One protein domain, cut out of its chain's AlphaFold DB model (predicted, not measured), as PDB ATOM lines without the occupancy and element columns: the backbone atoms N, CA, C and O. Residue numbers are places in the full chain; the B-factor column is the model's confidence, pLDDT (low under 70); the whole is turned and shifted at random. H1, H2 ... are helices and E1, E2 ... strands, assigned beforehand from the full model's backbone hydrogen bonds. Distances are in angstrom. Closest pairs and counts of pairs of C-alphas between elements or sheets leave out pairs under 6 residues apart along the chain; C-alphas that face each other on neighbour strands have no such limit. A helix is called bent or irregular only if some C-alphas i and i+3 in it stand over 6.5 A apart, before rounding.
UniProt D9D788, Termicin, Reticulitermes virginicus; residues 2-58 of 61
ATOM      1  N   ARG A   2     117.963 257.071 318.365       76.81
ATOM      2  CA  ARG A   2     118.546 258.367 318.793       76.81
ATOM      3  C   ARG A   2     119.290 259.153 317.698       76.81
ATOM      4  O   ARG A   2     119.080 260.352 317.578       76.81
ATOM      5  N   THR A   3     120.114 258.489 316.884       83.88
ATOM      6  CA  THR A   3     120.923 259.139 315.833       83.88
ATOM      7  C   THR A   3     120.069 259.777 314.734       83.88
ATOM      8  O   THR A   3     120.362 260.879 314.289       83.88
ATOM      9  N   LEU A   4     118.975 259.115 314.346       85.69
ATOM     10  CA  LEU A   4     118.018 259.625 313.359       85.69
ATOM     11  C   LEU A   4     117.333 260.906 313.845       85.69
ATOM     12  O   LEU A   4     117.207 261.855 313.079       85.69
ATOM     13  N   CYS A   5     116.956 260.969 315.126       86.19
ATOM     14  CA  CYS A   5     116.363 262.175 315.702       86.19
ATOM     15  C   CYS A   5     117.335 263.361 315.679       86.19
ATOM     16  O   CYS A   5     116.934 264.471 315.351       86.19
ATOM     17  N   ILE A   6     118.616 263.129 315.985       89.25
ATOM     18  CA  ILE A   6     119.641 264.184 315.966       89.25
ATOM     19  C   ILE A   6     119.822 264.721 314.543       89.25
ATOM     20  O   ILE A   6     119.803 265.932 314.340       89.25
ATOM     21  N   LEU A   7     119.929 263.833 313.551       89.38
ATOM     22  CA  LEU A   7     120.065 264.225 312.146       89.38
ATOM     23  C   LEU A   7     118.860 265.035 311.649       89.38
ATOM     24  O   LEU A   7     119.046 266.035 310.962       89.38
ATOM     25  N   LEU A   8     117.642 264.648 312.036       90.06
ATOM     26  CA  LEU A   8     116.426 265.386 311.684       90.06
ATOM     27  C   LEU A   8     116.415 266.796 312.284       90.06
ATOM     28  O   LEU A   8     116.073 267.746 311.588       90.06
ATOM     29  N   VAL A   9     116.833 266.955 313.542       91.81
ATOM     30  CA  VAL A   9     116.918 268.275 314.189       91.81
ATOM     31  C   VAL A   9     117.940 269.169 313.486       91.81
ATOM     32  O   VAL A   9     117.641 270.329 313.206       91.81
ATOM     33  N   PHE A  10     119.113 268.632 313.144       92.19
ATOM     34  CA  PHE A  10     120.121 269.371 312.378       92.19
ATOM     35  C   PHE A  10     119.602 269.787 311.002       92.19
ATOM     36  O   PHE A  10     119.773 270.937 310.606       92.19
ATOM     37  N   LEU A  11     118.932 268.877 310.293       91.94
ATOM     38  CA  LEU A  11     118.376 269.156 308.973       91.94
ATOM     39  C   LEU A  11     117.325 270.271 309.033       91.94
ATOM     40  O   LEU A  11     117.397 271.215 308.252       91.94
ATOM     41  N   VAL A  12     116.409 270.224 310.005       92.88
ATOM     42  CA  VAL A  12     115.401 271.278 310.210       92.88
ATOM     43  C   VAL A  12     116.056 272.624 310.528       92.88
ATOM     44  O   VAL A  12     115.677 273.634 309.938       92.88
ATOM     45  N   ALA A  13     117.061 272.653 311.408       90.50
ATOM     46  CA  ALA A  13     117.771 273.887 311.751       90.50
ATOM     47  C   ALA A  13     118.457 274.519 310.527       90.50
ATOM     48  O   ALA A  13     118.344 275.726 310.312       90.50
ATOM     49  N   VAL A  14     119.103 273.703 309.688       88.00
ATOM     50  CA  VAL A  14     119.728 274.164 308.440       88.00
ATOM     51  C   VAL A  14     118.678 274.694 307.459       88.00
ATOM     52  O   VAL A  14     118.865 275.771 306.896       88.00
ATOM     53  N   CYS A  15     117.547 274.005 307.286       87.31
ATOM     54  CA  CYS A  15     116.466 274.472 306.412       87.31
ATOM     55  C   CYS A  15     115.894 275.826 306.857       87.31
ATOM     56  O   CYS A  15     115.676 276.703 306.021       87.31
ATOM     57  N   VAL A  16     115.681 276.019 308.163       87.00
ATOM     58  CA  VAL A  16     115.196 277.293 308.719       87.00
ATOM     59  C   VAL A  16     116.214 278.411 308.496       87.00
ATOM     60  O   VAL A  16     115.831 279.502 308.083       87.00
ATOM     61  N   PHE A  17     117.503 278.139 308.701       83.62
ATOM     62  CA  PHE A  17     118.571 279.115 308.475       83.62
ATOM     63  C   PHE A  17     118.624 279.588 307.013       83.62
ATOM     64  O   PHE A  17     118.683 280.785 306.747       83.62
ATOM     65  N   ILE A  18     118.517 278.660 306.057       78.88
ATOM     66  CA  ILE A  18     118.489 278.983 304.621       78.88
ATOM     67  C   ILE A  18     117.235 279.796 304.260       78.88
ATOM     68  O   ILE A  18     117.318 280.737 303.474       78.88
ATOM     69  N   ALA A  19     116.077 279.480 304.850       73.06
ATOM     70  CA  ALA A  19     114.843 280.237 304.624       73.06
ATOM     71  C   ALA A  19     114.906 281.670 305.191       73.06
ATOM     72  O   ALA A  19     114.319 282.585 304.617       73.06
ATOM     73  N   GLN A  20     115.624 281.873 306.300       68.31
ATOM     74  CA  GLN A  20     115.850 283.189 306.912       68.31
ATOM     75  C   GLN A  20     116.924 284.016 306.192       68.31
ATOM     76  O   GLN A  20     116.934 285.244 306.301       68.31
ATOM     77  N   HIS A  21     117.822 283.372 305.449       65.31
ATOM     78  CA  HIS A  21     118.856 284.019 304.641       65.31
ATOM     79  C   HIS A  21     118.682 283.645 303.169       65.31
ATOM     80  O   HIS A  21     119.505 282.913 302.613       65.31
ATOM     81  N   PRO A  22     117.603 284.124 302.517       58.47
ATOM     82  CA  PRO A  22     117.400 283.837 301.113       58.47
ATOM     83  C   PRO A  22     118.591 284.387 300.325       58.47
ATOM     84  O   PRO A  22     118.841 285.589 300.316       58.47
ATOM     85  N   ALA A  23     119.278 283.513 299.588       59.47
ATOM     86  CA  ALA A  23     120.332 283.879 298.636       59.47
ATOM     87  C   ALA A  23     119.825 284.776 297.479       59.47
ATOM     88  O   ALA A  23     120.567 285.096 296.557       59.47
ATOM     89  N   HIS A  24     118.537 285.129 297.490       57.31
ATOM     90  CA  HIS A  24     117.867 286.025 296.548       57.31
ATOM     91  C   HIS A  24     117.568 287.400 297.154       57.31
ATOM     92  O   HIS A  24     116.959 288.243 296.495       57.31
ATOM     93  N   ALA A  25     117.985 287.648 298.400       65.88
ATOM     94  CA  ALA A  25     118.135 289.012 298.874       65.88
ATOM     95  C   ALA A  25     119.195 289.684 297.996       65.88
ATOM     96  O   ALA A  25     120.252 289.104 297.746       65.88
ATOM     97  N   CYS A  26     118.882 290.872 297.481       76.12
ATOM     98  CA  CYS A  26     119.832 291.652 296.705       76.12
ATOM     99  C   CYS A  26     121.139 291.762 297.503       76.12
ATOM    100  O   CYS A  26     121.159 292.271 298.626       76.12
ATOM    101  N   ASP A  27     122.219 291.216 296.945       86.44
ATOM    102  CA  ASP A  27     123.535 291.353 297.542       86.44
ATOM    103  C   ASP A  27     123.997 292.785 297.306       86.44
ATOM    104  O   ASP A  27     124.323 293.177 296.181       86.44
ATOM    105  N   PHE A  28     124.009 293.571 298.381       85.00
ATOM    106  CA  PHE A  28     124.450 294.957 298.348       85.00
ATOM    107  C   PHE A  28     125.847 295.086 297.742       85.00
ATOM    108  O   PHE A  28     126.098 296.031 296.999       85.00
ATOM    109  N   GLN A  29     126.744 294.132 298.005       86.00
ATOM    110  CA  GLN A  29     128.124 294.226 297.554       86.00
ATOM    111  C   GLN A  29     128.240 293.982 296.047       86.00
ATOM    112  O   GLN A  29     128.848 294.793 295.344       86.00
ATOM    113  N   SER A  30     127.583 292.942 295.524       87.62
ATOM    114  CA  SER A  30     127.465 292.722 294.074       87.62
ATOM    115  C   SER A  30     126.715 293.857 293.373       87.62
ATOM    116  O   SER A  30     127.112 294.282 292.287       87.62
ATOM    117  N   CYS A  31     125.659 294.387 293.993       89.25
ATOM    118  CA  CYS A  31     124.897 295.524 293.481       89.25
ATOM    119  C   CYS A  31     125.777 296.776 293.369       89.25
ATOM    120  O   CYS A  31     125.868 297.389 292.307       89.25
ATOM    121  N   TRP A  32     126.500 297.110 294.438       90.50
ATOM    122  CA  TRP A  32     127.430 298.231 294.480       90.50
ATOM    123  C   TRP A  32     128.540 298.098 293.443       90.50
ATOM    124  O   TRP A  32     128.760 299.027 292.667       90.50
ATOM    125  N   ALA A  33     129.201 296.939 293.381       91.00
ATOM    126  CA  ALA A  33     130.267 296.682 292.417       91.00
ATOM    127  C   ALA A  33     129.775 296.837 290.969       91.00
ATOM    128  O   ALA A  33     130.445 297.462 290.147       91.00
ATOM    129  N   THR A  34     128.574 296.331 290.673       91.44
ATOM    130  CA  THR A  34     127.957 296.432 289.344       91.44
ATOM    131  C   THR A  34     127.628 297.881 288.987       91.44
ATOM    132  O   THR A  34     128.009 298.354 287.916       91.44
ATOM    133  N   CYS A  35     126.968 298.618 289.884       91.56
ATOM    134  CA  CYS A  35     126.617 300.019 289.650       91.56
ATOM    135  C   CYS A  35     127.853 300.921 289.508       91.56
ATOM    136  O   CYS A  35     127.878 301.800 288.645       91.56
ATOM    137  N   GLN A  36     128.890 300.687 290.321       90.88
ATOM    138  CA  GLN A  36     130.172 301.387 290.227       90.88
ATOM    139  C   GLN A  36     130.841 301.125 288.873       90.88
ATOM    140  O   GLN A  36     131.359 302.054 288.259       90.88
ATOM    141  N   ALA A  37     130.817 299.881 288.386       92.75
ATOM    142  CA  ALA A  37     131.391 299.533 287.088       92.75
ATOM    143  C   ALA A  37     130.627 300.171 285.915       92.75
ATOM    144  O   ALA A  37     131.247 300.594 284.943       92.75
ATOM    145  N   GLN A  38     129.296 300.273 286.010       91.94
ATOM    146  CA  GLN A  38     128.454 300.851 284.957       91.94
ATOM    147  C   GLN A  38     128.539 302.380 284.882       91.94
ATOM    148  O   GLN A  38     128.636 302.935 283.790       91.94
ATOM    149  N   HIS A  39     128.491 303.068 286.025       90.31
ATOM    150  CA  HIS A  39     128.393 304.532 286.070       90.31
ATOM    151  C   HIS A  39     129.713 305.235 286.413       90.31
ATOM    152  O   HIS A  39     129.819 306.447 286.224       90.31
ATOM    153  N   SER A  40     130.733 304.492 286.857       89.25
ATOM    154  CA  SER A  40     132.094 304.977 287.116       89.25
ATOM    155  C   SER A  40     132.109 306.276 287.936       89.25
ATOM    156  O   SER A  40     131.611 306.298 289.060       89.25
ATOM    157  N   ILE A  41     132.644 307.368 287.385       89.62
ATOM    158  CA  ILE A  41     132.751 308.680 288.041       89.62
ATOM    159  C   ILE A  41     131.404 309.339 288.354       89.62
ATOM    160  O   ILE A  41     131.341 310.231 289.194       89.62
ATOM    161  N   TYR A  42     130.331 308.922 287.683       90.62
ATOM    162  CA  TYR A  42     128.996 309.480 287.875       90.62
ATOM    163  C   TYR A  42     128.202 308.741 288.952       90.62
ATOM    164  O   TYR A  42     127.084 309.135 289.281       90.62
ATOM    165  N   PHE A  43     128.745 307.658 289.500       91.50
ATOM    166  CA  PHE A  43     128.088 306.877 290.530       91.50
ATOM    167  C   PHE A  43     128.075 307.608 291.880       91.50
ATOM    168  O   PHE A  43     129.101 308.089 292.350       91.50
ATOM    169  N   ILE A  44     126.905 307.657 292.523       92.44
ATOM    170  CA  ILE A  44     126.728 308.253 293.856       92.44
ATOM    171  C   ILE A  44     126.600 307.154 294.911       92.44
ATOM    172  O   ILE A  44     127.279 307.181 295.934       92.44
ATOM    173  N   ARG A  45     125.664 306.222 294.700       90.31
ATOM    174  CA  ARG A  45     125.392 305.113 295.622       90.31
ATOM    175  C   ARG A  45     124.579 304.020 294.947       90.31
ATOM    176  O   ARG A  45     123.795 304.296 294.045       90.31
ATOM    177  N   ALA A  46     124.691 302.799 295.449       92.00
ATOM    178  CA  ALA A  46     123.784 301.703 295.135       92.00
ATOM    179  C   ALA A  46     123.031 301.298 296.398       92.00
ATOM    180  O   ALA A  46     123.525 301.517 297.503       92.00
ATOM    181  N   PHE A  47     121.844 300.724 296.253       88.94
ATOM    182  CA  PHE A  47     121.120 300.104 297.358       88.94
ATOM    183  C   PHE A  47     120.186 299.013 296.845       88.94
ATOM    184  O   PHE A  47     119.848 298.952 295.663       88.94
ATOM    185  N   CYS A  48     119.769 298.154 297.764       88.00
ATOM    186  CA  CYS A  48     118.818 297.094 297.494       88.00
ATOM    187  C   CYS A  48     117.406 297.556 297.855       88.00
ATOM    188  O   CYS A  48     117.126 297.855 299.014       88.00
ATOM    189  N   ASP A  49     116.532 297.614 296.857       87.12
ATOM    190  CA  ASP A  49     115.097 297.846 297.006       87.12
ATOM    191  C   ASP A  49     114.381 296.492 296.906       87.12
ATOM    192  O   ASP A  49     114.079 295.986 295.815       87.12
ATOM    193  N   GLY A  50     114.247 295.830 298.060       84.19
ATOM    194  CA  GLY A  50     113.808 294.438 298.154       84.19
ATOM    195  C   GLY A  50     114.798 293.476 297.487       84.19
ATOM    196  O   GLY A  50     115.955 293.370 297.895       84.19
ATOM    197  N   SER A  51     114.342 292.768 296.452       83.12
ATOM    198  CA  SER A  51     115.170 291.882 295.619       83.12
ATOM    199  C   SER A  51     115.849 292.601 294.446       83.12
ATOM    200  O   SER A  51     116.597 291.979 293.693       83.12
ATOM    201  N   THR A  52     115.619 293.906 294.282       84.75
ATOM    202  CA  THR A  52     116.097 294.682 293.131       84.75
ATOM    203  C   THR A  52     117.294 295.550 293.497       84.75
ATOM    204  O   THR A  52     117.239 296.322 294.451       84.75
ATOM    205  N   CYS A  53     118.359 295.499 292.697       88.94
ATOM    206  CA  CYS A  53     119.472 296.440 292.803       88.94
ATOM    207  C   CYS A  53     119.106 297.786 292.156       88.94
ATOM    208  O   CYS A  53     118.616 297.824 291.024       88.94
ATOM    209  N   LYS A  54     119.344 298.895 292.861       91.88
ATOM    210  CA  LYS A  54     119.136 300.262 292.369       91.88
ATOM    211  C   LYS A  54     120.449 301.035 292.396       91.88
ATOM    212  O   LYS A  54     121.087 301.144 293.441       91.88
ATOM    213  N   CYS A  55     120.806 301.621 291.255       93.56
ATOM    214  CA  CYS A  55     121.953 302.511 291.109       93.56
ATOM    215  C   CYS A  55     121.483 303.969 291.109       93.56
ATOM    216  O   CYS A  55     120.563 304.329 290.376       93.56
ATOM    217  N   VAL A  56     122.131 304.819 291.897       93.31
ATOM    218  CA  VAL A  56     121.958 306.272 291.872       93.31
ATOM    219  C   VAL A  56     123.215 306.870 291.264       93.31
ATOM    220  O   VAL A  56     124.314 306.686 291.792       93.31
ATOM    221  N   PHE A  57     123.046 307.579 290.157       93.44
ATOM    222  CA  PHE A  57     124.124 308.214 289.416       93.44
ATOM    223  C   PHE A  57     123.688 309.598 288.940       93.44
ATOM    224  O   PHE A  57     122.495 309.857 288.763       93.44
ATOM    225  N   VAL A  58     124.650 310.497 288.750       91.56
ATOM    226  CA  VAL A  58     124.380 311.787 288.121       91.56
ATOM    227  C   VAL A  58     124.171 311.581 286.624       91.56
ATOM    228  O   VAL A  58     124.961 310.930 285.945       91.56
TER     229      VAL A  58
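This is residues 2 to 58 of the 61 residues of the protein "Termicin" of Reticulitermes virginicus (UniProt D9D788). A two-stranded hairpin, E1 and E2, with helix H2 packed on it makes a small body at one end, and the helix H1 sticks out from that body as a long free arm, residues 2 to 21 standing free. The arm makes much of the length of the whole, whose C-alphas span 62 by 17 by 10 A, a rod in outline. The printed part has 57 residues, with two named helices and two named strands in the order H1, H2, E1, E2; the sheet, in the order E1, E2, is antiparallel and the class is mixed, helices and strands. The whole is extended, with a radius of gyration of the C-alphas of 18.5 A.

E1 is residues 43 to 49, 17.1 A from first to last C-alpha, and E2 is residues 52 to 57, 16.2 A, ending with C-alpha 57 at (124.124, 308.214, 289.416). H2 is residues 28 to 42, 18.5 A, and begins with C-alpha 28 at (124.450, 294.957, 298.348). It is irregular: C-alphas 38 and 41 are 9.4 A apart. H1 is residues 2 to 20, 27.7 A, from C-alpha 2 at (118.546, 258.367, 318.793).

E1 and E2 form a hairpin, antiparallel with 160 degrees between their directions. N 47 and O 54, 2.9 A apart, and N 54 and O 47, 2.8 A, are within hydrogen-bond range. The closest C-alphas of H2 and E1 are those of Trp 32 and Ala 46, 5.1 A apart; those of H2 and E2 are Tyr 42 and Phe 57, 5.3 A. H1 is apart from H2, E1 and E2. Every O i to N i+4 pair is within hydrogen-bond range in H1, and 9 of 11 in H2.

The C-alphas of Arg 2 and Val 58, the two farthest apart, are 61.9 A apart. Without the free stretch the body of 37 residues spans 32 by 14 by 9 A. The printed part has no cut and no long link; H1 to H2 is a short link of 7 residues. The mean pLDDT of the printed part is 85.6, and residues 20 to 25 are under 70.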